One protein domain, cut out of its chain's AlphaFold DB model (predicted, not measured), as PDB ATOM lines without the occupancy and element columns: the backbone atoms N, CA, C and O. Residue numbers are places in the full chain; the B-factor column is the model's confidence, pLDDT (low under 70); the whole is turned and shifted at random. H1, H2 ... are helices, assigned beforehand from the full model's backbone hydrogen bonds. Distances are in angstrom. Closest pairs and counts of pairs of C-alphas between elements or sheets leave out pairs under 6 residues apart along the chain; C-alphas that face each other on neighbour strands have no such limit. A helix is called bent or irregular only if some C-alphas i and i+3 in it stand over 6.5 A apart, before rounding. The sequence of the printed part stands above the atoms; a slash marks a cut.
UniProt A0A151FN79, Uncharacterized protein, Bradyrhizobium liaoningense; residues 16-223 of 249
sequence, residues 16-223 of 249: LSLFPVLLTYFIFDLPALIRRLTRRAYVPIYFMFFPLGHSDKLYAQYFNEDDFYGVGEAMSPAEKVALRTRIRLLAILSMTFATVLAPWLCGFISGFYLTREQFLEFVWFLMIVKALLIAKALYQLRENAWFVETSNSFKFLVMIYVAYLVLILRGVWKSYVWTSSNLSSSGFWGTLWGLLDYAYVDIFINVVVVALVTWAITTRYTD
ATOM      1  N   LEU A  16     121.918 178.037 155.780       80.75
ATOM      2  CA  LEU A  16     122.194 176.777 156.460       80.75
ATOM      3  C   LEU A  16     121.240 176.595 157.646       80.75
ATOM      4  O   LEU A  16     121.176 177.446 158.543       80.75
ATOM      5  N   SER A  17     120.564 175.454 157.700       90.31
ATOM      6  CA  SER A  17     119.726 175.052 158.826       90.31
ATOM      7  C   SER A  17     120.610 174.554 159.974       90.31
ATOM      8  O   SER A  17     120.673 173.367 160.290       90.31
ATOM      9  N   LEU A  18     121.328 175.483 160.609       87.69
ATOM     10  CA  LEU A  18     122.403 175.176 161.553       87.69
ATOM     11  C   LEU A  18     121.943 174.299 162.726       87.69
ATOM     12  O   LEU A  18     122.601 173.317 163.055       87.69
ATOM     13  N   PHE A  19     120.813 174.636 163.352       91.06
ATOM     14  CA  PHE A  19     120.307 173.902 164.512       91.06
ATOM     15  C   PHE A  19     120.002 172.422 164.211       91.06
ATOM     16  O   PHE A  19     120.583 171.568 164.887       91.06
ATOM     17  N   PRO A  20     119.161 172.073 163.212       91.88
ATOM     18  CA  PRO A  20     118.899 170.672 162.901       91.88
ATOM     19  C   PRO A  20     120.168 169.925 162.478       91.88
ATOM     20  O   PRO A  20     120.376 168.810 162.948       91.88
ATOM     21  N   VAL A  21     121.054 170.548 161.691       94.12
ATOM     22  CA  VAL A  21     122.329 169.942 161.268       94.12
ATOM     23  C   VAL A  21     123.217 169.595 162.463       94.12
ATOM     24  O   VAL A  21     123.700 168.464 162.565       94.12
ATOM     25  N   LEU A  22     123.417 170.537 163.389       92.88
ATOM     26  CA  LEU A  22     124.231 170.303 164.581       92.88
ATOM     27  C   LEU A  22     123.596 169.257 165.497       92.88
ATOM     28  O   LEU A  22     124.303 168.385 165.993       92.88
ATOM     29  N   LEU A  23     122.277 169.299 165.689       94.44
ATOM     30  CA  LEU A  23     121.562 168.304 166.486       94.44
ATOM     31  C   LEU A  23     121.756 166.890 165.920       94.44
ATOM     32  O   LEU A  23     122.115 165.977 166.664       94.44
ATOM     33  N   THR A  24     121.584 166.707 164.608       95.81
ATOM     34  CA  THR A  24     121.813 165.413 163.946       95.81
ATOM     35  C   THR A  24     123.272 164.982 164.046       95.81
ATOM     36  O   THR A  24     123.556 163.816 164.323       95.81
ATOM     37  N   TYR A  25     124.214 165.916 163.894       94.38
ATOM     38  CA  TYR A  25     125.634 165.636 164.094       94.38
ATOM     39  C   TYR A  25     125.926 165.152 165.518       94.38
ATOM     40  O   TYR A  25     126.662 164.180 165.693       94.38
ATOM     41  N   PHE A  26     125.319 165.762 166.538       92.25
ATOM     42  CA  PHE A  26     125.452 165.279 167.909       92.25
ATOM     43  C   PHE A  26     124.870 163.878 168.074       92.25
ATOM     44  O   PHE A  26     125.526 163.053 168.694       92.25
ATOM     45  N   ILE A  27     123.718 163.555 167.479       92.56
ATOM     46  CA  ILE A  27     123.165 162.187 167.503       92.56
ATOM     47  C   ILE A  27     124.155 161.184 166.890       92.56
ATOM     48  O   ILE A  27     124.385 160.117 167.464       92.56
ATOM     49  N   PHE A  28     124.776 161.542 165.764       91.50
ATOM     50  CA  PHE A  28     125.793 160.719 165.112       91.50
ATOM     51  C   PHE A  28     127.026 160.502 166.003       91.50
ATOM     52  O   PHE A  28     127.518 159.379 166.133       91.50
ATOM     53  N   ASP A  29     127.559 161.578 166.587       86.75
ATOM     54  CA  ASP A  29     128.864 161.570 167.257       86.75
ATOM     55  C   ASP A  29     128.772 161.251 168.758       86.75
ATOM     56  O   ASP A  29     129.779 160.896 169.372       86.75
ATOM     57  N   LEU A  30     127.576 161.306 169.357       82.75
ATOM     58  CA  LEU A  30     127.336 161.063 170.782       82.75
ATOM     59  C   LEU A  30     127.916 159.724 171.259       82.75
ATOM     60  O   LEU A  30     128.613 159.722 172.276       82.75
ATOM     61  N   PRO A  31     127.740 158.589 170.555       78.19
ATOM     62  CA  PRO A  31     128.334 157.334 171.001       78.19
ATOM     63  C   PRO A  31     129.865 157.364 170.992       78.19
ATOM     64  O   PRO A  31     130.501 156.780 171.871       78.19
ATOM     65  N   ALA A  32     130.474 158.054 170.023       74.94
ATOM     66  CA  ALA A  32     131.921 158.232 169.972       74.94
ATOM     67  C   ALA A  32     132.404 159.164 171.095       74.94
ATOM     68  O   ALA A  32     133.428 158.889 171.722       74.94
ATOM     69  N   LEU A  33     131.647 160.220 171.396       74.88
ATOM     70  CA  LEU A  33     131.928 161.153 172.483       74.88
ATOM     71  C   LEU A  33     131.850 160.461 173.850       74.88
ATOM     72  O   LEU A  33     132.803 160.538 174.622       74.88
ATOM     73  N   ILE A  34     130.775 159.711 174.120       73.12
ATOM     74  CA  ILE A  34     130.611 158.933 175.359       73.12
ATOM     75  C   ILE A  34     131.782 157.962 175.531       73.12
ATOM     76  O   ILE A  34     132.343 157.863 176.621       73.12
ATOM     77  N   ARG A  35     132.216 157.279 174.465       65.62
ATOM     78  CA  ARG A  35     133.392 156.391 174.524       65.62
ATOM     79  C   ARG A  35     134.678 157.135 174.849       65.62
ATOM     80  O   ARG A  35     135.439 156.661 175.688       65.62
ATOM     81  N   ARG A  36     134.921 158.283 174.207       66.88
ATOM     82  CA  ARG A  36     136.106 159.116 174.477       66.88
ATOM     83  C   ARG A  36     136.146 159.573 175.934       66.88
ATOM     84  O   ARG A  36     137.203 159.519 176.552       66.88
ATOM     85  N   LEU A  37     134.999 159.967 176.487       67.88
ATOM     86  CA  LEU A  37     134.890 160.422 177.874       67.88
ATOM     87  C   LEU A  37     135.029 159.271 178.879       67.88
ATOM     88  O   LEU A  37     135.729 159.405 179.878       67.88
ATOM     89  N   THR A  38     134.393 158.129 178.613       65.19
ATOM     90  CA  THR A  38     134.380 156.986 179.543       65.19
ATOM     91  C   THR A  38     135.638 156.127 179.480       65.19
ATOM     92  O   THR A  38     135.866 155.347 180.401       65.19
ATOM     93  N   ARG A  39     136.443 156.226 178.411       56.66
ATOM     94  CA  ARG A  39     137.690 155.463 178.190       56.66
ATOM     95  C   ARG A  39     137.549 153.930 178.300       56.66
ATOM     96  O   ARG A  39     138.548 153.229 178.329       56.66
ATOM     97  N   ARG A  40     136.328 153.379 178.347       48.44
ATOM     98  CA  ARG A  40     136.065 151.948 178.625       48.44
ATOM     99  C   ARG A  40     136.171 151.021 177.407       48.44
ATOM    100  O   ARG A  40     136.058 149.810 177.565       48.44
ATOM    101  N   ALA A  41     136.347 151.568 176.206       40.84
ATOM    102  CA  ALA A  41     136.365 150.800 174.957       40.84
ATOM    103  C   ALA A  41     137.093 151.558 173.833       40.84
ATOM    104  O   ALA A  41     136.613 151.621 172.697       40.84
ATOM    105  N   TYR A  42     138.205 152.219 174.157       40.62
ATOM    106  CA  TYR A  42     138.974 152.963 173.168       40.62
ATOM    107  C   TYR A  42     140.021 152.051 172.527       40.62
ATOM    108  O   TYR A  42     141.206 152.211 172.760       40.62
ATOM    109  N   VAL A  43     139.571 151.158 171.640       42.97
ATOM    110  CA  VAL A  43     140.422 150.697 170.536       42.97
ATOM    111  C   VAL A  43     140.057 151.561 169.339       42.97
ATOM    112  O   VAL A  43     139.135 151.220 168.584       42.97
ATOM    113  N   PRO A  44     140.654 152.751 169.178       43.06
ATOM    114  CA  PRO A  44     140.500 153.471 167.946       43.06
ATOM    115  C   PRO A  44     141.027 152.583 166.832       43.06
ATOM    116  O   PRO A  44     142.126 152.047 166.868       43.06
ATOM    117  N   ILE A  45     140.263 152.554 165.762       39.12
ATOM    118  CA  ILE A  45     140.671 152.046 164.451       39.12
ATOM    119  C   ILE A  45     141.859 152.833 163.864       39.12
ATOM    120  O   ILE A  45     142.364 152.518 162.795       39.12
ATOM    121  N   TYR A  46     142.353 153.829 164.596       45.22
ATOM    122  CA  TYR A  46     143.598 154.535 164.341       45.22
ATOM    123  C   TYR A  46     144.849 153.746 164.810       45.22
ATOM    124  O   TYR A  46     145.950 154.167 164.495       45.22
ATOM    125  N   PHE A  47     144.727 152.600 165.508       45.16
ATOM    126  CA  PHE A  47     145.862 151.989 166.234       45.16
ATOM    127  C   PHE A  47     146.796 151.048 165.495       45.16
ATOM    128  O   PHE A  47     147.710 150.506 166.108       45.16
ATOM    129  N   MET A  48     146.611 150.809 164.206       36.81
ATOM    130  CA  MET A  48     147.573 149.926 163.555       36.81
ATOM    131  C   MET A  48     148.900 150.610 163.272       36.81
ATOM    132  O   MET A  48     149.888 149.938 162.995       36.81
ATOM    133  N   PHE A  49     148.911 151.937 163.336       35.88
ATOM    134  CA  PHE A  49     149.971 152.746 162.806       35.88
ATOM    135  C   PHE A  49     150.209 153.905 163.772       35.88
ATOM    136  O   PHE A  49     149.347 154.754 163.950       35.88
ATOM    137  N   PHE A  50     151.392 153.892 164.369       35.28
ATOM    138  CA  PHE A  50     152.086 154.924 165.134       35.28
ATOM    139  C   PHE A  50     152.220 154.870 166.663       35.28
ATOM    140  O   PHE A  50     151.213 154.964 167.369       35.28
ATOM    141  N   PRO A  51     153.484 154.882 167.167       31.84
ATOM    142  CA  PRO A  51     153.820 155.360 168.504       31.84
ATOM    143  C   PRO A  51     153.248 156.759 168.748       31.84
ATOM    144  O   PRO A  51     153.255 157.605 167.857       31.84
ATOM    145  N   LEU A  52     152.802 156.990 169.986       30.28
ATOM    146  CA  LEU A  52     152.288 158.247 170.567       30.28
ATOM    147  C   LEU A  52     150.769 158.508 170.541       30.28
ATOM    148  O   LEU A  52     150.323 159.514 171.097       30.28
ATOM    149  N   GLY A  53     149.927 157.603 170.045       33.25
ATOM    150  CA  GLY A  53     148.508 157.605 170.433       33.25
ATOM    151  C   GLY A  53     148.368 156.839 171.740       33.25
ATOM    152  O   GLY A  53     148.744 155.679 171.747       33.25
ATOM    153  N   HIS A  54     147.888 157.453 172.828       40.72
ATOM    154  CA  HIS A  54     147.744 156.825 174.154       40.72
ATOM    155  C   HIS A  54     147.262 155.382 174.040       40.72
ATOM    156  O   HIS A  54     146.087 155.158 173.728       40.72
ATOM    157  N   SER A  55     148.189 154.438 174.214       43.84
ATOM    158  CA  SER A  55     147.902 153.031 174.009       43.84
ATOM    159  C   SER A  55     146.726 152.685 174.922       43.84
ATOM    160  O   SER A  55     146.675 153.075 176.092       43.84
ATOM    161  N   ASP A  56     145.691 152.049 174.368       53.81
ATOM    162  CA  ASP A  56     144.696 151.437 175.241       53.81
ATOM    163  C   ASP A  56     145.477 150.538 176.205       53.81
ATOM    164  O   ASP A  56     146.379 149.819 175.766       53.81
ATOM    165  N   LYS A  57     145.152 150.569 177.501       57.97
ATOM    166  CA  LYS A  57     145.858 149.805 178.540       57.97
ATOM    167  C   LYS A  57     146.067 148.345 178.116       57.97
ATOM    168  O   LYS A  57     147.094 147.755 178.423       57.97
ATOM    169  N   LEU A  58     145.109 147.781 177.377       57.06
ATOM    170  CA  LEU A  58     145.169 146.420 176.838       57.06
ATOM    171  C   LEU A  58     146.261 146.220 175.772       57.06
ATOM    172  O   LEU A  58     146.855 145.151 175.718       57.06
ATOM    173  N   TYR A  59     146.530 147.209 174.920       57.38
ATOM    174  CA  TYR A  59     147.596 147.155 173.916       57.38
ATOM    175  C   TYR A  59     148.972 147.458 174.518       57.38
ATOM    176  O   TYR A  59     149.911 146.731 174.203       57.38
ATOM    177  N   ALA A  60     149.064 148.433 175.434       56.59
ATOM    178  CA  ALA A  60     150.235 148.650 176.296       56.59
ATOM    179  C   ALA A  60     150.698 147.340 176.938       56.59
ATOM    180  O   ALA A  60     151.847 146.934 176.807       56.59
ATOM    181  N   GLN A  61     149.754 146.651 177.585       58.81
ATOM    182  CA  GLN A  61     149.960 145.348 178.212       58.81
ATOM    183  C   GLN A  61     150.355 144.264 177.206       58.81
ATOM    184  O   GLN A  61     151.159 143.391 177.510       58.81
ATOM    185  N   TYR A  62     149.771 144.287 176.006       56.53
ATOM    186  CA  TYR A  62     150.017 143.263 174.998       56.53
ATOM    187  C   TYR A  62     151.427 143.350 174.401       56.53
ATOM    188  O   TYR A  62     152.079 142.318 174.215       56.53
ATOM    189  N   PHE A  63     151.881 144.569 174.102       55.66
ATOM    190  CA  PHE A  63     153.192 144.831 173.514       55.66
ATOM    191  C   PHE A  63     154.291 145.098 174.550       55.66
ATOM    192  O   PHE A  63     155.459 145.115 174.182       55.66
ATOM    193  N   ASN A  64     153.949 145.215 175.839       56.69
ATOM    194  CA  ASN A  64     154.888 145.596 176.901       56.69
ATOM    195  C   ASN A  64     155.572 146.955 176.635       56.69
ATOM    196  O   ASN A  64     156.706 147.178 177.034       56.69
ATOM    197  N   GLU A  65     154.880 147.861 175.942       50.53
ATOM    198  CA  GLU A  65     155.462 149.093 175.385       50.53
ATOM    199  C   GLU A  65     155.301 150.328 176.287       50.53
ATOM    200  O   GLU A  65     155.678 151.425 175.882       50.53
ATOM    201  N   ASP A  66     154.727 150.195 177.488       44.28
ATOM    202  CA  ASP A  66     154.268 151.364 178.246       44.28
ATOM    203  C   ASP A  66     154.814 151.439 179.681       44.28
ATOM    204  O   ASP A  66     154.204 150.954 180.644       44.28
ATOM    205  N   ASP A  67     155.948 152.131 179.814       38.50
ATOM    206  CA  ASP A  67     156.503 152.609 181.089       38.50
ATOM    207  C   ASP A  67     155.593 153.657 181.759       38.50
ATOM    208  O   ASP A  67     155.630 153.837 182.976       38.50
ATOM    209  N   PHE A  68     154.721 154.335 180.998       34.72
ATOM    210  CA  PHE A  68     153.909 155.456 181.486       34.72
ATOM    211  C   PHE A  68     152.750 155.017 182.392       34.72
ATOM    212  O   PHE A  68     152.319 155.768 183.270       34.72
ATOM    213  N   TYR A  69     152.236 153.800 182.194       39.59
ATOM    214  CA  TYR A  69     151.161 153.229 183.013       39.59
ATOM    215  C   TYR A  69     151.663 152.216 184.057       39.59
ATOM    216  O   TYR A  69     150.849 151.716 184.837       39.59
ATOM    217  N   GLY A  70     152.964 151.898 184.078       42.12
ATOM    218  CA  GLY A  70     153.550 150.919 185.001       42.12
ATOM    219  C   GLY A  70     152.952 149.511 184.870       42.12
ATOM    220  O   GLY A  70     152.824 148.807 185.866       42.12
ATOM    221  N   VAL A  71     152.510 149.123 183.665       47.59
ATOM    222  CA  VAL A  71     151.726 147.887 183.424       47.59
ATOM    223  C   VAL A  71     152.530 146.799 182.712       47.59
ATOM    224  O   VAL A  71     151.949 145.811 182.269       47.59
ATOM    225  N   GLY A  72     153.848 146.972 182.598       48.88
ATOM    226  CA  GLY A  72     154.768 145.985 182.036       48.88
ATOM    227  C   GLY A  72     154.967 144.779 182.955       48.88
ATOM    228  O   GLY A  72     156.083 144.503 183.382       48.88
ATOM    229  N   GLU A  73     153.898 144.061 183.294       53.84
ATOM    230  CA  GLU A  73     154.024 142.735 183.893       53.84
ATOM    231  C   GLU A  73     154.303 141.713 182.790       53.84
ATOM    232  O   GLU A  73     153.642 141.686 181.749       53.84
ATOM    233  N   ALA A  74     155.296 140.849 183.013       59.31
ATOM    234  CA  ALA A  74     155.615 139.757 182.109       59.31
ATOM    235  C   ALA A  74     154.433 138.774 182.021       59.31
ATOM    236  O   ALA A  74     154.311 137.848 182.819       59.31
ATOM    237  N   MET A  75     153.550 138.975 181.040       66.75
ATOM    238  CA  MET A  75     152.419 138.080 180.792       66.75
ATOM    239  C   MET A  75     152.879 136.753 180.190       66.75
ATOM    240  O   MET A  75     153.678 136.714 179.243       66.75
ATOM    241  N   SER A  76     152.290 135.661 180.670       72.81
ATOM    242  CA  SER A  76     152.455 134.330 180.093       72.81
ATOM    243  C   SER A  76     151.923 134.266 178.647       72.81
ATOM    244  O   SER A  76     151.056 135.054 178.246       72.81
ATOM    245  N   PRO A  77     152.375 133.296 177.828       72.56
ATOM    246  CA  PRO A  77     151.860 133.117 176.469       72.56
ATOM    247  C   PRO A  77     150.332 132.941 176.402       72.56
ATOM    248  O   PRO A  77     149.700 133.434 175.468       72.56
ATOM    249  N   ALA A  78     149.730 132.280 177.398       75.06
ATOM    250  CA  ALA A  78     148.284 132.072 177.473       75.06
ATOM    251  C   ALA A  78     147.519 133.388 177.716       75.06
ATOM    252  O   ALA A  78     146.519 133.659 177.045       75.06
ATOM    253  N   GLU A  79     148.024 134.245 178.604       74.69
ATOM    254  CA  GLU A  79     147.445 135.566 178.881       74.69
ATOM    255  C   GLU A  79     147.542 136.486 177.662       74.69
ATOM    256  O   GLU A  79     146.561 137.146 177.309       74.69
ATOM    257  N   LYS A  80     148.664 136.448 176.930       69.06
ATOM    258  CA  LYS A  80     148.821 137.189 175.667       69.06
ATOM    259  C   LYS A  80     147.789 136.765 174.616       69.06
ATOM    260  O   LYS A  80     147.266 137.615 173.892       69.06
ATOM    261  N   VAL A  81     147.449 135.477 174.523       74.25
ATOM    262  CA  VAL A  81     146.412 134.979 173.595       74.25
ATOM    263  C   VAL A  81     145.012 135.452 174.004       74.25
ATOM    264  O   VAL A  81     144.240 135.908 173.149       74.25
ATOM    265  N   ALA A  82     144.684 135.396 175.297       75.00
ATOM    266  CA  ALA A  82     143.409 135.886 175.818       75.00
ATOM    267  C   ALA A  82     143.252 137.401 175.593       75.00
ATOM    268  O   ALA A  82     142.223 137.862 175.085       75.00
ATOM    269  N   LEU A  83     144.306 138.169 175.877       72.00
ATOM    270  CA  LEU A  83     144.356 139.613 175.667       72.00
ATOM    271  C   LEU A  83     144.196 139.979 174.187       72.00
ATOM    272  O   LEU A  83     143.377 140.836 173.847       72.00
ATOM    273  N   ARG A  84     144.877 139.261 173.285       70.31
ATOM    274  CA  ARG A  84     144.722 139.439 171.834       70.31
ATOM    275  C   ARG A  84     143.286 139.191 171.373       70.31
ATOM    276  O   ARG A  84     142.762 139.930 170.540       70.31
ATOM    277  N   THR A  85     142.641 138.158 171.903       75.12
ATOM    278  CA  THR A  85     141.244 137.842 171.573       75.12
ATOM    279  C   THR A  85     140.319 138.975 172.006       75.12
ATOM    280  O   THR A  85     139.484 139.430 171.222       75.12
ATOM    281  N   ARG A  86     140.519 139.499 173.219       76.44
ATOM    282  CA  ARG A  86     139.762 140.641 173.741       76.44
ATOM    283  C   ARG A  86     139.941 141.892 172.884       76.44
ATOM    284  O   ARG A  86     138.954 142.537 172.541       76.44
ATOM    285  N   ILE A  87     141.178 142.192 172.496       70.31
ATOM    286  CA  ILE A  87     141.525 143.290 171.591       70.31
ATOM    287  C   ILE A  87     140.762 143.174 170.262       70.31
ATOM    288  O   ILE A  87     140.106 144.127 169.839       70.31
ATOM    289  N   ARG A  88     140.792 141.995 169.624       73.12
ATOM    290  CA  ARG A  88     140.112 141.757 168.340       73.12
ATOM    291  C   ARG A  88     138.601 141.951 168.456       73.12
ATOM    292  O   ARG A  88     138.006 142.613 167.610       73.12
ATOM    293  N   LEU A  89     137.985 141.424 169.515       78.12
ATOM    294  CA  LEU A  89     136.546 141.570 169.754       78.12
ATOM    295  C   LEU A  89     136.144 143.030 169.981       78.12
ATOM    296  O   LEU A  89     135.171 143.495 169.389       78.12
ATOM    297  N   LEU A  90     136.904 143.769 170.795       75.00
ATOM    298  CA  LEU A  90     136.650 145.190 171.040       75.00
ATOM    299  C   LEU A  90     136.806 146.021 169.761       75.00
ATOM    300  O   LEU A  90     135.972 146.888 169.500       75.00
ATOM    301  N   ALA A  91     137.816 145.727 168.941       71.62
ATOM    302  CA  ALA A  91     138.014 146.383 167.654       71.62
ATOM    303  C   ALA A  91     136.839 146.130 166.695       71.62
ATOM    304  O   ALA A  91     136.304 147.085 166.131       71.62
ATOM    305  N   ILE A  92     136.389 144.873 166.561       79.81
ATOM    306  CA  ILE A  92     135.225 144.497 165.740       79.81
ATOM    307  C   ILE A  92     133.968 145.220 166.226       79.81
ATOM    308  O   ILE A  92     133.294 145.874 165.434       79.81
ATOM    309  N   LEU A  93     133.670 145.161 167.525       80.56
ATOM    310  CA  LEU A  93     132.481 145.799 168.090       80.56
ATOM    311  C   LEU A  93     132.511 147.323 167.893       80.56
ATOM    312  O   LEU A  93     131.505 147.932 167.519       80.56
ATOM    313  N   SER A  94     133.672 147.941 168.117       77.38
ATOM    314  CA  SER A  94     133.868 149.379 167.945       77.38
ATOM    315  C   SER A  94     133.669 149.800 166.486       77.38
ATOM    316  O   SER A  94     132.907 150.740 166.235       77.38
ATOM    317  N   MET A  95     134.272 149.065 165.541       79.62
ATOM    318  CA  MET A  95     134.122 149.261 164.094       79.62
ATOM    319  C   MET A  95     132.680 149.148 163.651       79.62
ATOM    320  O   MET A  95     132.149 150.082 163.051       79.62
ATOM    321  N   THR A  96     132.036 148.029 163.967       85.06
ATOM    322  CA  THR A  96     130.648 147.764 163.594       85.06
ATOM    323  C   THR A  96     129.741 148.879 164.082       85.06
ATOM    324  O   THR A  96     128.907 149.394 163.336       85.06
ATOM    325  N   PHE A  97     129.939 149.328 165.318       84.62
ATOM    326  CA  PHE A  97     129.124 150.408 165.832       84.62
ATOM    327  C   PHE A  97     129.404 151.737 165.118       84.62
ATOM    328  O   PHE A  97     128.466 152.444 164.764       84.62
ATOM    329  N   ALA A  98     130.671 152.092 164.900       84.12
ATOM    330  CA  ALA A  98     131.042 153.376 164.307       84.12
ATOM    331  C   ALA A  98     130.708 153.483 162.808       84.12
ATOM    332  O   ALA A  98     130.470 154.584 162.320       84.12
ATOM    333  N   THR A  99     130.717 152.363 162.083       86.69
ATOM    334  CA  THR A  99     130.567 152.320 160.615       86.69
ATOM    335  C   THR A  99     129.204 151.855 160.141       86.69
ATOM    336  O   THR A  99     128.811 152.199 159.031       86.69
ATOM    337  N   VAL A 100     128.486 151.090 160.964       90.75
ATOM    338  CA  VAL A 100     127.180 150.540 160.599       90.75
ATOM    339  C   VAL A 100     126.101 151.112 161.505       90.75
ATOM    340  O   VAL A 100     125.227 151.828 161.025       90.75
ATOM    341  N   LEU A 101     126.177 150.859 162.816       90.62
ATOM    342  CA  LEU A 101     125.069 151.179 163.724       90.62
ATOM    343  C   LEU A 101     124.844 152.686 163.885       90.62
ATOM    344  O   LEU A 101     123.708 153.136 163.768       90.62
ATOM    345  N   ALA A 102     125.893 153.475 164.129       90.00
ATOM    346  CA  ALA A 102     125.762 154.919 164.316       90.00
ATOM    347  C   ALA A 102     125.297 155.645 163.036       90.00
ATOM    348  O   ALA A 102     124.321 156.390 163.125       90.00
ATOM    349  N   PRO A 103     125.892 155.406 161.846       93.31
ATOM    350  CA  PRO A 103     125.385 155.953 160.584       93.31
ATOM    351  C   PRO A 103     123.927 155.587 160.317       93.31
ATOM    352  O   PRO A 103     123.117 156.457 160.000       93.31
ATOM    353  N   TRP A 104     123.583 154.312 160.501       95.00
ATOM    354  CA  TRP A 104     122.231 153.823 160.277       95.00
ATOM    355  C   TRP A 104     121.226 154.483 161.224       95.00
ATOM    356  O   TRP A 104     120.235 155.038 160.752       95.00
ATOM    357  N   LEU A 105     121.509 154.491 162.532       93.75
ATOM    358  CA  LEU A 105     120.634 155.067 163.553       93.75
ATOM    359  C   LEU A 105     120.478 156.575 163.351       93.75
ATOM    360  O   LEU A 105     119.378 157.103 163.465       93.75
ATOM    361  N   CYS A 106     121.564 157.260 162.998       96.12
ATOM    362  CA  CYS A 106     121.533 158.679 162.684       96.12
ATOM    363  C   CYS A 106     120.623 158.974 161.488       96.12
ATOM    364  O   CYS A 106     119.751 159.837 161.588       96.12
ATOM    365  N   GLY A 107     120.793 158.258 160.372       96.19
ATOM    366  CA  GLY A 107     119.934 158.437 159.202       96.19
ATOM    367  C   GLY A 107     118.475 158.075 159.507       96.19
ATOM    368  O   GLY A 107     117.577 158.843 159.161       96.19
ATOM    369  N   PHE A 108     118.240 157.005 160.278       95.88
ATOM    370  CA  PHE A 108     116.908 156.602 160.729       95.88
ATOM    371  C   PHE A 108     116.229 157.710 161.539       95.88
ATOM    372  O   PHE A 108     115.143 158.143 161.173       95.88
ATOM    373  N   ILE A 109     116.878 158.219 162.592       95.56
ATOM    374  CA  ILE A 109     116.317 159.276 163.446       95.56
ATOM    375  C   ILE A 109     116.115 160.568 162.640       95.56
ATOM    376  O   ILE A 109     115.083 161.224 162.776       95.56
ATOM    377  N   SER A 110     117.055 160.916 161.757       97.00
ATOM    378  CA  SER A 110     116.947 162.117 160.921       97.00
ATOM    379  C   SER A 110     115.745 162.090 159.971       97.00
ATOM    380  O   SER A 110     115.159 163.138 159.706       97.00
ATOM    381  N   GLY A 111     115.308 160.904 159.532       96.19
ATOM    382  CA  GLY A 111     114.134 160.733 158.672       96.19
ATOM    383  C   GLY A 111     112.808 161.162 159.306       96.19
ATOM    384  O   GLY A 111     111.848 161.391 158.577       96.19
ATOM    385  N   PHE A 112     112.743 161.307 160.636       95.12
ATOM    386  CA  PHE A 112     111.523 161.727 161.334       95.12
ATOM    387  C   PHE A 112     111.319 163.240 161.380       95.12
ATOM    388  O   PHE A 112     110.189 163.683 161.572       95.12
ATOM    389  N   TYR A 113     112.386 164.034 161.264       95.31
ATOM    390  CA  TYR A 113     112.297 165.476 161.521       95.31
ATOM    391  C   TYR A 113     113.064 166.359 160.536       95.31
ATOM    392  O   TYR A 113     112.815 167.562 160.515       95.31
ATOM    393  N   LEU A 114     113.975 165.808 159.723       96.50
ATOM    394  CA  LEU A 114     114.667 166.581 158.694       96.50
ATOM    395  C   LEU A 114     113.926 166.536 157.362       96.50
ATOM    396  O   LEU A 114     113.595 165.465 156.842       96.50
ATOM    397  N   THR A 115     113.793 167.704 156.739       96.00
ATOM    398  CA  THR A 115     113.474 167.775 155.310       96.00
ATOM    399  C   THR A 115     114.647 167.247 154.478       96.00
ATOM    400  O   THR A 115     115.785 167.162 154.946       96.00
ATOM    401  N   ARG A 116     114.390 166.905 153.210       95.88
ATOM    402  CA  ARG A 116     115.428 166.396 152.297       95.88
ATOM    403  C   ARG A 116     116.597 167.369 152.134       95.88
ATOM    404  O   ARG A 116     117.743 166.939 152.050       95.88
ATOM    405  N   GLU A 117     116.300 168.663 152.091       94.94
ATOM    406  CA  GLU A 117     117.300 169.727 151.981       94.94
ATOM    407  C   GLU A 117     118.168 169.778 153.241       94.94
ATOM    408  O   GLU A 117     119.380 169.625 153.144       94.94
ATOM    409  N   GLN A 118     117.558 169.841 154.429       95.94
ATOM    410  CA  GLN A 118     118.281 169.836 155.709       95.94
ATOM    411  C   GLN A 118     119.132 168.576 155.900       95.94
ATOM    412  O   GLN A 118     120.235 168.630 156.444       95.94
ATOM    413  N   PHE A 119     118.636 167.430 155.437       97.25
ATOM    414  CA  PHE A 119     119.389 166.186 155.455       97.25
ATOM    415  C   PHE A 119     120.630 166.246 154.554       97.25
ATOM    416  O   PHE A 119     121.702 165.804 154.965       97.25
ATOM    417  N   LEU A 120     120.525 166.830 153.356       96.81
ATOM    418  CA  LEU A 120     121.675 167.038 152.470       96.81
ATOM    419  C   LEU A 120     122.719 167.965 153.101       96.81
ATOM    420  O   LEU A 120     123.912 167.666 153.035       96.81
ATOM    421  N   GLU A 121     122.281 169.049 153.746       95.81
ATOM    422  CA  GLU A 121     123.165 169.944 154.504       95.81
ATOM    423  C   GLU A 121     123.917 169.187 155.599       95.81
ATOM    424  O   GLU A 121     125.140 169.303 155.719       95.81
ATOM    425  N   PHE A 122     123.196 168.361 156.361       96.88
ATOM    426  CA  PHE A 122     123.772 167.516 157.399       96.88
ATOM    427  C   PHE A 122     124.794 166.526 156.835       96.88
ATOM    428  O   PHE A 122     125.893 166.416 157.378       96.88
ATOM    429  N   VAL A 123     124.469 165.825 155.746       97.44
ATOM    430  CA  VAL A 123     125.379 164.861 155.117       97.44
ATOM    431  C   VAL A 123     126.669 165.551 154.681       97.44
ATOM    432  O   VAL A 123     127.751 165.070 155.011       97.44
ATOM    433  N   TRP A 124     126.590 166.700 154.006       96.19
ATOM    434  CA  TRP A 124     127.787 167.436 153.592       96.19
ATOM    435  C   TRP A 124     128.614 167.916 154.779       96.19
ATOM    436  O   TRP A 124     129.831 167.717 154.792       96.19
ATOM    437  N   PHE A 125     127.964 168.475 155.800       95.81
ATOM    438  CA  PHE A 125     128.624 168.875 157.035       95.81
ATOM    439  C   PHE A 125     129.352 167.693 157.693       95.81
ATOM    440  O   PHE A 125     130.543 167.788 157.997       95.81
ATOM    441  N   LEU A 126     128.675 166.551 157.843       95.31
ATOM    442  CA  LEU A 126     129.245 165.325 158.399       95.31
ATOM    443  C   LEU A 126     130.466 164.865 157.596       95.31
ATOM    444  O   LEU A 126     131.513 164.590 158.184       95.31
ATOM    445  N   MET A 127     130.356 164.797 156.268       95.75
ATOM    446  CA  MET A 127     131.442 164.329 155.404       95.75
ATOM    447  C   MET A 127     132.659 165.251 155.463       95.75
ATOM    448  O   MET A 127     133.779 164.754 155.576       95.75
ATOM    449  N   ILE A 128     132.457 166.573 155.465       95.62
ATOM    450  CA  ILE A 128     133.540 167.556 155.608       95.62
ATOM    451  C   ILE A 128     134.234 167.386 156.961       95.62
ATOM    452  O   ILE A 128     135.453 167.226 157.011       95.62
ATOM    453  N   VAL A 129     133.476 167.357 158.061       91.44
ATOM    454  CA  VAL A 129     134.047 167.218 159.408       91.44
ATOM    455  C   VAL A 129     134.820 165.904 159.544       91.44
ATOM    456  O   VAL A 129     135.950 165.900 160.036       91.44
ATOM    457  N   LYS A 130     134.261 164.779 159.081       87.50
ATOM    458  CA  LYS A 130     134.942 163.478 159.153       87.50
ATOM    459  C   LYS A 130     136.181 163.430 158.264       87.50
ATOM    460  O   LYS A 130     137.205 162.925 158.719       87.50
ATOM    461  N   ALA A 131     136.132 163.999 157.062       90.31
ATOM    462  CA  ALA A 131     137.298 164.106 156.190       90.31
ATOM    463  C   ALA A 131     138.416 164.944 156.829       90.31
ATOM    464  O   ALA A 131     139.566 164.517 156.808       90.31
ATOM    465  N   LEU A 132     138.095 166.079 157.465       89.81
ATOM    466  CA  LEU A 132     139.077 166.909 158.174       89.81
ATOM    467  C   LEU A 132     139.716 166.169 159.358       89.81
ATOM    468  O   LEU A 132     140.931 166.227 159.539       89.81
ATOM    469  N   LEU A 133     138.921 165.440 160.149       83.94
ATOM    470  CA  LEU A 133     139.435 164.639 161.265       83.94
ATOM    471  C   LEU A 133     140.351 163.505 160.786       83.94
ATOM    472  O   LEU A 133     141.397 163.270 161.388       83.94
ATOM    473  N   ILE A 134     139.980 162.834 159.695       83.31
ATOM    474  CA  ILE A 134     140.795 161.793 159.060       83.31
ATOM    475  C   ILE A 134     142.079 162.390 158.485       83.31
ATOM    476  O   ILE A 134     143.149 161.836 158.705       83.31
ATOM    477  N   ALA A 135     142.000 163.524 157.786       85.94
ATOM    478  CA  ALA A 135     143.163 164.201 157.223       85.94
ATOM    479  C   ALA A 135     144.142 164.619 158.325       85.94
ATOM    480  O   ALA A 135     145.338 164.369 158.199       85.94
ATOM    481  N   LYS A 136     143.637 165.168 159.436       82.56
ATOM    482  CA  LYS A 136     144.450 165.470 160.620       82.56
ATOM    483  C   LYS A 136     145.120 164.212 161.173       82.56
ATOM    484  O   LYS A 136     146.319 164.241 161.428       82.56
ATOM    485  N   ALA A 137     144.373 163.119 161.329       75.25
ATOM    486  CA  ALA A 137     144.918 161.857 161.826       75.25
ATOM    487  C   ALA A 137     146.006 161.296 160.895       75.25
ATOM    488  O   ALA A 137     147.074 160.921 161.362       75.25
ATOM    489  N   LEU A 138     145.775 161.302 159.580       79.69
ATOM    490  CA  LEU A 138     146.745 160.872 158.568       79.69
ATOM    491  C   LEU A 138     147.980 161.774 158.506       79.69
ATOM    492  O   LEU A 138     149.075 161.286 158.244       79.69
ATOM    493  N   TYR A 139     147.816 163.077 158.722       81.62
ATOM    494  CA  TYR A 139     148.923 164.024 158.759       81.62
ATOM    495  C   TYR A 139     149.821 163.772 159.975       81.62
ATOM    496  O   TYR A 139     151.019 163.571 159.806       81.62
ATOM    497  N   GLN A 140     149.232 163.662 161.170       73.88
ATOM    498  CA  GLN A 140     149.956 163.305 162.399       73.88
ATOM    499  C   GLN A 140     150.655 161.948 162.275       73.88
ATOM    500  O   GLN A 140     151.773 161.764 162.739       73.88
ATOM    501  N   LEU A 141     150.003 161.002 161.601       70.25
ATOM    502  CA  LEU A 141     150.586 159.712 161.285       70.25
ATOM    503  C   LEU A 141     151.809 159.850 160.381       70.25
ATOM    504  O   LEU A 141     152.815 159.198 160.600       70.25
ATOM    505  N   ARG A 142     151.729 160.686 159.348       73.50
ATOM    506  CA  ARG A 142     152.815 160.854 158.386       73.50
ATOM    507  C   ARG A 142     154.060 161.495 159.004       73.50
ATOM    508  O   ARG A 142     155.158 161.202 158.545       73.50
ATOM    509  N   GLU A 143     153.893 162.386 159.978       70.88
ATOM    510  CA  GLU A 143     155.008 163.113 160.607       70.88
ATOM    511  C   GLU A 143     155.969 162.204 161.359       70.88
ATOM    512  O   GLU A 143     157.155 162.504 161.477       70.88
ATOM    513  N   ASN A 144     155.484 161.069 161.835       67.25
ATOM    514  CA  ASN A 144     156.376 160.112 162.420       67.25
ATOM    515  C   ASN A 144     157.035 159.284 161.278       67.25
ATOM    516  O   ASN A 144     156.368 158.662 160.446       67.25
ATOM    517  N   ALA A 145     158.367 159.299 161.196       53.50
ATOM    518  CA  ALA A 145     159.102 158.818 160.015       53.50
ATOM    519  C   ALA A 145     159.136 157.280 159.870       53.50
ATOM    520  O   ALA A 145     158.979 156.739 158.776       53.50
ATOM    521  N   TRP A 146     159.260 156.559 160.990       57.56
ATOM    522  CA  TRP A 146     159.547 155.117 161.010       57.56
ATOM    523  C   TRP A 146     158.497 154.238 160.296       57.56
ATOM    524  O   TRP A 146     158.815 153.321 159.544       57.56
ATOM    525  N   PHE A 147     157.217 154.527 160.479       55.62
ATOM    526  CA  PHE A 147     156.108 153.776 159.880       55.62
ATOM    527  C   PHE A 147     155.905 154.056 158.383       55.62
ATOM    528  O   PHE A 147     155.476 153.165 157.646       55.62
ATOM    529  N   VAL A 148     156.153 155.300 157.950       57.84
ATOM    530  CA  VAL A 148     155.932 155.730 156.561       57.84
ATOM    531  C   VAL A 148     156.995 155.114 155.660       57.84
ATOM    532  O   VAL A 148     156.679 154.689 154.550       57.84
ATOM    533  N   GLU A 149     158.229 155.021 156.152       54.41
ATOM    534  CA  GLU A 149     159.365 154.489 155.399       54.41
ATOM    535  C   GLU A 149     159.374 152.957 155.332       54.41
ATOM    536  O   GLU A 149     159.749 152.388 154.308       54.41
ATOM    537  N   THR A 150     158.896 152.267 156.373       53.53
ATOM    538  CA  THR A 150     159.092 150.810 156.489       53.53
ATOM    539  C   THR A 150     157.970 149.975 155.851       53.53
ATOM    540  O   THR A 150     158.121 148.764 155.686       53.53
ATOM    541  N   SER A 151     156.823 150.553 155.449       54.28
ATOM    542  CA  SER A 151     155.746 149.733 154.864       54.28
ATOM    543  C   SER A 151     154.755 150.454 153.936       54.28
ATOM    544  O   SER A 151     154.337 151.582 154.171       54.28
ATOM    545  N   ASN A 152     154.236 149.724 152.933       66.12
ATOM    546  CA  ASN A 152     153.071 150.111 152.105       66.12
ATOM    547  C   ASN A 152     151.763 150.327 152.909       66.12
ATOM    548  O   ASN A 152     150.695 150.564 152.336       66.12
ATOM    549  N   SER A 153     151.825 150.246 154.235       70.44
ATOM    550  CA  SER A 153     150.689 150.314 155.139       70.44
ATOM    551  C   SER A 153     149.994 151.673 155.153       70.44
ATOM    552  O   SER A 153     148.782 151.721 155.349       70.44
ATOM    553  N   PHE A 154     150.706 152.772 154.872       75.06
ATOM    554  CA  PHE A 154     150.086 154.099 154.784       75.06
ATOM    555  C   PHE A 154     149.018 154.161 153.678       75.06
ATOM    556  O   PHE A 154     147.905 154.627 153.910       75.06
ATOM    557  N   LYS A 155     149.307 153.620 152.483       80.75
ATOM    558  CA  LYS A 155     148.336 153.564 151.370       80.75
ATOM    559  C   LYS A 155     147.120 152.710 151.729       80.75
ATOM    560  O   LYS A 155     145.985 153.093 151.451       80.75
ATOM    561  N   PHE A 156     147.361 151.570 152.375       78.06
ATOM    562  CA  PHE A 156     146.302 150.685 152.855       78.06
ATOM    563  C   PHE A 156     145.408 151.378 153.894       78.06
ATOM    564  O   PHE A 156     144.186 151.258 153.840       78.06
ATOM    565  N   LEU A 157     145.996 152.171 154.788       76.19
ATOM    566  CA  LEU A 157     145.254 152.952 155.766       76.19
ATOM    567  C   LEU A 157     144.375 154.027 155.119       76.19
ATOM    568  O   LEU A 157     143.206 154.159 155.475       76.19
ATOM    569  N   VAL A 158     144.915 154.776 154.154       84.38
ATOM    570  CA  VAL A 158     144.137 155.765 153.391       84.38
ATOM    571  C   VAL A 158     142.928 155.091 152.742       84.38
ATOM    572  O   VAL A 158     141.810 155.594 152.851       84.38
ATOM    573  N   MET A 159     143.122 153.916 152.138       85.06
ATOM    574  CA  MET A 159     142.035 153.130 151.553       85.06
ATOM    575  C   MET A 159     140.983 152.721 152.597       85.06
ATOM    576  O   MET A 159     139.789 152.846 152.324       85.06
ATOM    577  N   ILE A 160     141.390 152.292 153.799       82.31
ATOM    578  CA  ILE A 160     140.458 151.988 154.900       82.31
ATOM    579  C   ILE A 160     139.636 153.225 155.279       82.31
ATOM    580  O   ILE A 160     138.423 153.112 155.446       82.31
ATOM    581  N   TYR A 161     140.252 154.405 155.381       84.00
ATOM    582  CA  TYR A 161     139.517 155.630 155.705       84.00
ATOM    583  C   TYR A 161     138.543 156.060 154.609       84.00
ATOM    584  O   TYR A 161     137.443 156.522 154.915       84.00
ATOM    585  N   VAL A 162     138.908 155.886 153.340       89.62
ATOM    586  CA  VAL A 162     137.987 156.138 152.224       89.62
ATOM    587  C   VAL A 162     136.804 155.171 152.290       89.62
ATOM    588  O   VAL A 162     135.656 155.610 152.227       89.62
ATOM    589  N   ALA A 163     137.056 153.876 152.494       86.94
ATOM    590  CA  ALA A 163     135.996 152.881 152.657       86.94
ATOM    591  C   ALA A 163     135.088 153.205 153.856       86.94
ATOM    592  O   ALA A 163     133.866 153.129 153.747       86.94
ATOM    593  N   TYR A 164     135.671 153.641 154.974       86.56
ATOM    594  CA  TYR A 164     134.955 154.110 156.161       86.56
ATOM    595  C   TYR A 164     134.001 155.272 155.846       86.56
ATOM    596  O   TYR A 164     132.826 155.218 156.212       86.56
ATOM    597  N   LEU A 165     134.472 156.294 155.125       90.81
ATOM    598  CA  LEU A 165     133.648 157.432 154.706       90.81
ATOM    599  C   LEU A 165     132.498 157.004 153.786       90.81
ATOM    600  O   LEU A 165     131.366 157.453 153.969       90.81
ATOM    601  N   VAL A 166     132.763 156.106 152.836       93.81
ATOM    602  CA  VAL A 166     131.736 155.558 151.936       93.81
ATOM    603  C   VAL A 166     130.674 154.778 152.715       93.81
ATOM    604  O   VAL A 166     129.485 154.938 152.442       93.81
ATOM    605  N   LEU A 167     131.075 153.967 153.699       90.75
ATOM    606  CA  LEU A 167     130.144 153.216 154.544       90.75
ATOM    607  C   LEU A 167     129.261 154.141 155.385       90.75
ATOM    608  O   LEU A 167     128.051 153.928 155.431       90.75
ATOM    609  N   ILE A 168     129.831 155.197 155.978       91.81
ATOM    610  CA  ILE A 168     129.049 156.211 156.699       91.81
ATOM    611  C   ILE A 168     128.026 156.854 155.770       91.81
ATOM    612  O   ILE A 168     126.840 156.877 156.096       91.81
ATOM    613  N   LEU A 169     128.476 157.357 154.617       96.00
ATOM    614  CA  LEU A 169     127.615 158.045 153.663       96.00
ATOM    615  C   LEU A 169     126.467 157.141 153.214       96.00
ATOM    616  O   LEU A 169     125.306 157.541 153.259       96.00
ATOM    617  N   ARG A 170     126.784 155.899 152.833       95.31
ATOM    618  CA  ARG A 170     125.794 154.901 152.427       95.31
ATOM    619  C   ARG A 170     124.810 154.592 153.552       95.31
ATOM    620  O   ARG A 170     123.613 154.542 153.285       95.31
ATOM    621  N   GLY A 171     125.302 154.375 154.772       94.50
ATOM    622  CA  GLY A 171     124.481 154.037 155.933       94.50
ATOM    623  C   GLY A 171     123.490 155.146 156.272       94.50
ATOM    624  O   GLY A 171     122.295 154.882 156.339       94.50
ATOM    625  N   VAL A 172     123.980 156.384 156.395       96.88
ATOM    626  CA  VAL A 172     123.159 157.574 156.674       96.88
ATOM    627  C   VAL A 172     122.140 157.817 155.557       96.88
ATOM    628  O   VAL A 172     120.957 158.004 155.832       96.88
ATOM    629  N   TRP A 173     122.580 157.790 154.294       97.25
ATOM    630  CA  TRP A 173     121.715 158.044 153.138       97.25
ATOM    631  C   TRP A 173     120.596 157.018 153.016       97.25
ATOM    632  O   TRP A 173     119.422 157.372 152.905       97.25
ATOM    633  N   LYS A 174     120.955 155.732 153.030       96.06
ATOM    634  CA  LYS A 174     120.000 154.655 152.788       96.06
ATOM    635  C   LYS A 174     118.970 154.559 153.911       96.06
ATOM    636  O   LYS A 174     117.791 154.404 153.599       96.06
ATOM    637  N   SER A 175     119.379 154.710 155.174       96.50
ATOM    638  CA  SER A 175     118.427 154.669 156.284       96.50
ATOM    639  C   SER A 175     117.512 155.893 156.305       96.50
ATOM    640  O   SER A 175     116.320 155.725 156.528       96.50
ATOM    641  N   TYR A 176     118.001 157.093 155.967       97.38
ATOM    642  CA  TYR A 176     117.140 158.274 155.816       97.38
ATOM    643  C   TYR A 176     116.090 158.100 154.714       97.38
ATOM    644  O   TYR A 176     114.904 158.350 154.938       97.38
ATOM    645  N   VAL A 177     116.511 157.668 153.518       96.56
ATOM    646  CA  VAL A 177     115.595 157.464 152.385       96.56
ATOM    647  C   VAL A 177     114.552 156.407 152.732       96.56
ATOM    648  O   VAL A 177     113.369 156.630 152.499       96.56
ATOM    649  N   TRP A 178     114.973 155.295 153.338       96.50
ATOM    650  CA  TRP A 178     114.057 154.247 153.769       96.50
ATOM    651  C   TRP A 178     113.072 154.748 154.836       96.50
ATOM    652  O   TRP A 178     111.871 154.508 154.714       96.50
ATOM    653  N   THR A 179     113.535 155.478 155.855       96.31
ATOM    654  CA  THR A 179     112.650 156.003 156.905       96.31
ATOM    655  C   THR A 179     111.658 157.004 156.338       96.31
ATOM    656  O   THR A 179     110.464 156.873 156.580       96.31
ATOM    657  N   SER A 180     112.126 157.985 155.565       95.81
ATOM    658  CA  SER A 180     111.260 159.028 155.004       95.81
ATOM    659  C   SER A 180     110.212 158.454 154.045       95.81
ATOM    660  O   SER A 180     109.047 158.853 154.110       95.81
ATOM    661  N   SER A 181     110.573 157.460 153.222       94.75
ATOM    662  CA  SER A 181     109.606 156.785 152.352       94.75
ATOM    663  C   SER A 181     108.564 156.004 153.153       94.75
ATOM    664  O   SER A 181     107.371 156.164 152.904       94.75
ATOM    665  N   ASN A 182     108.981 155.216 154.150       94.94
ATOM    666  CA  ASN A 182     108.055 154.405 154.949       94.94
ATOM    667  C   ASN A 182     107.168 155.252 155.866       94.94
ATOM    668  O   ASN A 182     105.998 154.925 156.069       94.94
ATOM    669  N   LEU A 183     107.684 156.376 156.365       94.44
ATOM    670  CA  LEU A 183     106.904 157.307 157.172       94.44
ATOM    671  C   LEU A 183     105.761 157.907 156.350       94.44
ATOM    672  O   LEU A 183     104.647 158.037 156.858       94.44
ATOM    673  N   SER A 184     106.017 158.207 155.072       91.94
ATOM    674  CA  SER A 184     105.004 158.731 154.153       91.94
ATOM    675  C   SER A 184     103.957 157.691 153.729       91.94
ATOM    676  O   SER A 184     102.800 158.053 153.534       91.94
ATOM    677  N   SER A 185     104.330 156.409 153.616       94.75
ATOM    678  CA  SER A 185     103.430 155.347 153.138       94.75
ATOM    679  C   SER A 185     102.665 154.625 154.246       94.75
ATOM    680  O   SER A 185     101.519 154.232 154.051       94.75
ATOM    681  N   SER A 186     103.303 154.403 155.394       93.06
ATOM    682  CA  SER A 186     102.840 153.476 156.437       93.06
ATOM    683  C   SER A 186     102.702 154.148 157.808       93.06
ATOM    684  O   SER A 186     102.304 153.506 158.783       93.06
ATOM    685  N   GLY A 187     103.024 155.441 157.895       93.06
ATOM    686  CA  GLY A 187     103.003 156.210 159.132       93.06
ATOM    687  C   GLY A 187     104.072 155.771 160.136       93.06
ATOM    688  O   GLY A 187     104.940 154.937 159.863       93.06
ATOM    689  N   PHE A 188     104.007 156.351 161.337       91.44
ATOM    690  CA  PHE A 188     105.000 156.135 162.393       91.44
ATOM    691  C   PHE A 188     105.093 154.664 162.826       91.44
ATOM    692  O   PHE A 188     106.169 154.068 162.796       91.44
ATOM    693  N   TRP A 189     103.956 154.057 163.183       92.31
ATOM    694  CA  TRP A 189     103.920 152.678 163.673       92.31
ATOM    695  C   TRP A 189     104.304 151.664 162.597       92.31
ATOM    696  O   TRP A 189     105.042 150.728 162.892       92.31
ATOM    697  N   GLY A 190     103.874 151.870 161.348       90.50
ATOM    698  CA  GLY A 190     104.279 151.014 160.231       90.50
ATOM    699  C   GLY A 190     105.787 151.063 159.984       90.50
ATOM    700  O   GLY A 190     106.413 150.023 159.794       90.50
ATOM    701  N   THR A 191     106.392 152.249 160.092       92.38
ATOM    702  CA  THR A 191     107.851 152.420 159.978       92.38
ATOM    703  C   THR A 191     108.598 151.703 161.103       92.38
ATOM    704  O   THR A 191     109.636 151.092 160.860       92.38
ATOM    705  N   LEU A 192     108.071 151.733 162.331       90.62
ATOM    706  CA  LEU A 192     108.690 151.045 163.464       90.62
ATOM    707  C   LEU A 192     108.624 149.515 163.322       90.62
ATOM    708  O   LEU A 192     109.597 148.837 163.638       90.62
ATOM    709  N   TRP A 193     107.517 148.972 162.807       90.00
ATOM    710  CA  TRP A 193     107.393 147.534 162.543       90.00
ATOM    711  C   TRP A 193     108.268 147.073 161.376       90.00
ATOM    712  O   TRP A 193     108.966 146.069 161.501       90.00
ATOM    713  N   GLY A 194     108.319 147.845 160.285       89.88
ATOM    714  CA  GLY A 194     109.201 147.568 159.145       89.88
ATOM    715  C   GLY A 194     110.694 147.693 159.472       89.88
ATOM    716  O   GLY A 194     111.543 147.258 158.691       89.88
ATOM    717  N   LEU A 195     111.035 148.261 160.634       90.88
ATOM    718  CA  LEU A 195     112.414 148.440 161.073       90.88
ATOM    719  C   LEU A 195     113.150 147.112 161.221       90.88
ATOM    720  O   LEU A 195     114.334 147.044 160.900       90.88
ATOM    721  N   LEU A 196     112.464 146.071 161.701       86.62
ATOM    722  CA  LEU A 196     113.064 144.752 161.896       86.62
ATOM    723  C   LEU A 196     113.458 144.118 160.560       86.62
ATOM    724  O   LEU A 196     114.577 143.624 160.442       86.62
ATOM    725  N   ASP A 197     112.601 144.215 159.543       86.88
ATOM    726  CA  ASP A 197     112.885 143.690 158.202       86.88
ATOM    727  C   ASP A 197     114.046 144.442 157.546       86.88
ATOM    728  O   ASP A 197     114.969 143.842 156.983       86.88
ATOM    729  N   TYR A 198     114.050 145.773 157.674       87.75
ATOM    730  CA  TYR A 198     115.132 146.604 157.157       87.75
ATOM    731  C   TYR A 198     116.460 146.338 157.877       87.75
ATOM    732  O   TYR A 198     117.507 146.205 157.234       87.75
ATOM    733  N   ALA A 199     116.425 146.200 159.205       87.81
ATOM    734  CA  ALA A 199     117.589 145.857 160.008       87.81
ATOM    735  C   ALA A 199     118.129 144.465 159.657       87.81
ATOM    736  O   ALA A 199     119.340 144.295 159.495       87.81
ATOM    737  N   TYR A 200     117.251 143.478 159.487       82.69
ATOM    738  CA  TYR A 200     117.654 142.107 159.206       82.69
ATOM    739  C   TYR A 200     118.404 141.975 157.881       82.69
ATOM    740  O   TYR A 200     119.411 141.282 157.823       82.69
ATOM    741  N   VAL A 201     117.965 142.645 156.816       82.56
ATOM    742  CA  VAL A 201     118.634 142.511 155.513       82.56
ATOM    743  C   VAL A 201     119.834 143.447 155.409       82.56
ATOM    744  O   VAL A 201     120.927 143.026 155.034       82.56
ATOM    745  N   ASP A 202     119.655 144.728 155.728       84.19
ATOM    746  CA  ASP A 202     120.660 145.738 155.403       84.19
ATOM    747  C   ASP A 202     121.698 145.909 156.514       84.19
ATOM    748  O   ASP A 202     122.896 145.959 156.232       84.19
ATOM    749  N   ILE A 203     121.286 145.953 157.785       88.25
ATOM    750  CA  ILE A 203     122.248 146.089 158.891       88.25
ATOM    751  C   ILE A 203     123.051 144.803 159.031       88.25
ATOM    752  O   ILE A 203     124.275 144.877 159.086       88.25
ATOM    753  N   PHE A 204     122.404 143.635 159.049       89.25
ATOM    754  CA  PHE A 204     123.092 142.359 159.272       89.25
ATOM    755  C   PHE A 204     124.223 142.116 158.266       89.25
ATOM    756  O   PHE A 204     125.349 141.832 158.670       89.25
ATOM    757  N   ILE A 205     123.964 142.293 156.964       88.88
ATOM    758  CA  ILE A 205     124.983 142.086 155.925       88.88
ATOM    759  C   ILE A 205     126.156 143.053 156.123       88.88
ATOM    760  O   ILE A 205     127.313 142.631 156.092       88.88
ATOM    761  N   ASN A 206     125.885 144.338 156.381       89.81
ATOM    762  CA  ASN A 206     126.946 145.319 156.619       89.81
ATOM    763  C   ASN A 206     127.737 145.010 157.901       89.81
ATOM    764  O   ASN A 206     128.962 145.126 157.896       89.81
ATOM    765  N   VAL A 207     127.070 144.571 158.975       90.44
ATOM    766  CA  VAL A 207     127.710 144.131 160.226       90.44
ATOM    767  C   VAL A 207     128.660 142.967 159.957       90.44
ATOM    768  O   VAL A 207     129.811 143.021 160.385       90.44
ATOM    769  N   VAL A 208     128.211 141.939 159.231       91.31
ATOM    770  CA  VAL A 208     129.031 140.761 158.914       91.31
ATOM    771  C   VAL A 208     130.249 141.158 158.079       91.31
ATOM    772  O   VAL A 208     131.371 140.785 158.423       91.31
ATOM    773  N   VAL A 209     130.064 141.960 157.027       88.75
ATOM    774  CA  VAL A 209     131.167 142.410 156.163       88.75
ATOM    775  C   VAL A 209     132.184 143.239 156.947       88.75
ATOM    776  O   VAL A 209     133.381 142.954 156.892       88.75
ATOM    777  N   VAL A 210     131.733 144.230 157.722       86.19
ATOM    778  CA  VAL A 210     132.623 145.063 158.546       86.19
ATOM    779  C   VAL A 210     133.348 144.224 159.595       86.19
ATOM    780  O   VAL A 210     134.549 144.415 159.800       86.19
ATOM    781  N   ALA A 211     132.663 143.272 160.234       84.56
ATOM    782  CA  ALA A 211     133.270 142.392 161.222       84.56
ATOM    783  C   ALA A 211     134.372 141.519 160.607       84.56
ATOM    784  O   ALA A 211     135.462 141.446 161.173       84.56
ATOM    785  N   LEU A 212     134.134 140.924 159.433       87.31
ATOM    786  CA  LEU A 212     135.122 140.105 158.723       87.31
ATOM    787  C   LEU A 212     136.338 140.921 158.273       87.31
ATOM    788  O   LEU A 212     137.472 140.496 158.489       87.31
ATOM    789  N   VAL A 213     136.121 142.110 157.704       83.25
ATOM    790  CA  VAL A 213     137.212 143.007 157.286       83.25
ATOM    791  C   VAL A 213     138.034 143.450 158.497       83.25
ATOM    792  O   VAL A 213     139.261 143.382 158.474       83.25
ATOM    793  N   THR A 214     137.372 143.837 159.589       80.81
ATOM    794  CA  THR A 214     138.050 144.238 160.830       80.81
ATOM    795  C   THR A 214     138.821 143.075 161.442       80.81
ATOM    796  O   THR A 214     139.953 143.251 161.893       80.81
ATOM    797  N   TRP A 215     138.252 141.871 161.432       81.38
ATOM    798  CA  TRP A 215     138.925 140.664 161.896       81.38
ATOM    799  C   TRP A 215     140.163 140.338 161.053       81.38
ATOM    800  O   TRP A 215     141.222 140.059 161.616       81.38
ATOM    801  N   ALA A 216     140.068 140.427 159.724       80.06
ATOM    802  CA  ALA A 216     141.190 140.191 158.816       80.06
ATOM    803  C   ALA A 216     142.326 141.200 159.049       80.06
ATOM    804  O   ALA A 216     143.486 140.807 159.186       80.06
ATOM    805  N   ILE A 217     141.985 142.487 159.173       76.88
ATOM    806  CA  ILE A 217     142.936 143.559 159.485       76.88
ATOM    807  C   ILE A 217     143.574 143.301 160.855       76.88
ATOM    808  O   ILE A 217     144.780 143.120 160.958       76.88
ATOM    809  N   THR A 218     142.788 143.196 161.922       71.94
ATOM    810  CA  THR A 218     143.340 143.010 163.273       71.94
ATOM    811  C   THR A 218     144.160 141.729 163.399       71.94
ATOM    812  O   THR A 218     145.190 141.734 164.065       71.94
ATOM    813  N   THR A 219     143.777 140.636 162.734       71.81
ATOM    814  CA  THR A 219     144.547 139.383 162.738       71.81
ATOM    815  C   THR A 219     145.898 139.553 162.059       71.81
ATOM    816  O   THR A 219     146.901 139.135 162.632       71.81
ATOM    817  N   ARG A 220     145.936 140.216 160.898       72.06
ATOM    818  CA  ARG A 220     147.170 140.482 160.146       72.06
ATOM    819  C   ARG A 220     148.185 141.286 160.959       72.06
ATOM    820  O   ARG A 220     149.369 141.012 160.837       72.06
ATOM    821  N   TYR A 221     147.740 142.238 161.776       66.06
ATOM    822  CA  TYR A 221     148.635 143.161 162.490       66.06
ATOM    823  C   TYR A 221     148.819 142.850 163.981       66.06
ATOM    824  O   TYR A 221     149.630 143.480 164.645       66.06
ATOM    825  N   THR A 222     148.111 141.851 164.511       62.84
ATOM    826  CA  THR A 222     148.366 141.289 165.855       62.84
ATOM    827  C   THR A 222     149.111 139.950 165.795       62.84
ATOM    828  O   THR A 222     149.180 139.233 166.795       62.84
ATOM    829  N   ASP A 223     149.623 139.567 164.621       61.72
ATOM    830  CA  ASP A 223     150.400 138.341 164.435       61.72
ATOM    831  C   ASP A 223     151.794 138.503 165.075       61.72
ATOM    832  O   ASP A 223     152.547 139.393 164.682       61.72
TER     833      ASP A 223
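What this domain is: This is residues 16 to 223 of the 249 residues of an uncharacterized protein of Bradyrhizobium liaoningense (UniProt A0A151FN79). Long helices run mostly lengthwise in an elongated body: H6 folds back on itself at residues 186 and 187, and its arm H6a has H4 packed along one stretch and H3b along another. H3a slants across the returning arm H6b, H1a crosses H4 and comes closest to H3b at its last residue, Phe 28, and short H2 packs on H3a near the end of the body away from the fold of H6. The printed part has 208 residues with six named helices, H1 to H6 in order, and no named strand; the class is all helix. It is compact, with a radius of gyration of the C-alphas of 19.3 A and spans of 61 by 35 by 31 A.

Where its parts are: H1, residues 18 to 38, begins at C-alpha 18 (122.403, 175.176, 161.553). It was assigned as one helix by its hydrogen bonds but is bent, with C-alphas 28 and 31 7.3 A apart; its arms are H1a, residues 18 to 28, and H1b, residues 31 to 38. H2 is residues 57 to 63. H3, residues 77 to 110, was likewise assigned as one helix but is bent, with C-alphas 99 and 102 6.6 A apart; its arms are H3a, residues 77 to 99, 32.8 A long, and H3b, residues 102 to 110. H4, residues 116 to 143, is 40.6 A long, and H5 is residues 145 to 150. H6, residues 153 to 221, also assigned as one helix, is bent, with C-alphas 185 and 188 9.4 A apart; H6a, residues 153 to 185, is 47.6 A long, and H6b, residues 188 to 221, is 45.5 A long and ends at C-alpha 221 (148.635, 143.161, 162.490).

How they stand to each other: H3 and H6 are the hubs, touching 3 other helices each. H3b touches H6a at a shallow tilt of 28 degrees, the same way, the closest C-alphas being those of Gly 107 and Val 172, 4.2 A apart. H4 touches H6a at 14 degrees, a shallow tilt, opposite ways; the closest C-alphas, of Ile 134 and Tyr 161, are 7.1 A apart. H6a and H6b run opposite ways at 8 degrees and touch through residues 179 to 183 and 190 to 191 alone, closest at the C-alphas of Asn 182 and Thr 191, 5.4 A. H6b has a kink of 43 degrees near residue 197. H3a touches H6b at a steep tilt of 40 degrees, with the C-alphas of Ile 92 and Ala 211 closest at 5.4 A. H1a touches H4 at a steep 59 degrees, closest at the C-alphas of Val 21 and Phe 122, 4.8 A. H2 touches H3a, closest at the C-alphas of Tyr 62 and Lys 80, 6.2 A. H5 and H6a only just touch, and only at the corner, with 3 pairs of C-alphas within 8 A. Every O i to N i+4 pair is within hydrogen-bond range in H1a, H1b, H2, H3a, H3b, H4, H5 and H6a, and 26 of 30 in H6b.

The domain as a whole: The two C-alphas farthest apart, of Ala 74 and Ser 185, are 61.7 A from each other. The printed part has no cut; the links H1 to H2 and H2 to H3 are long. The mean pLDDT of the printed part is 77.7, and 54 residues are under 70: residues 35 to 75, 80, 144 to 152 and 221 to 223.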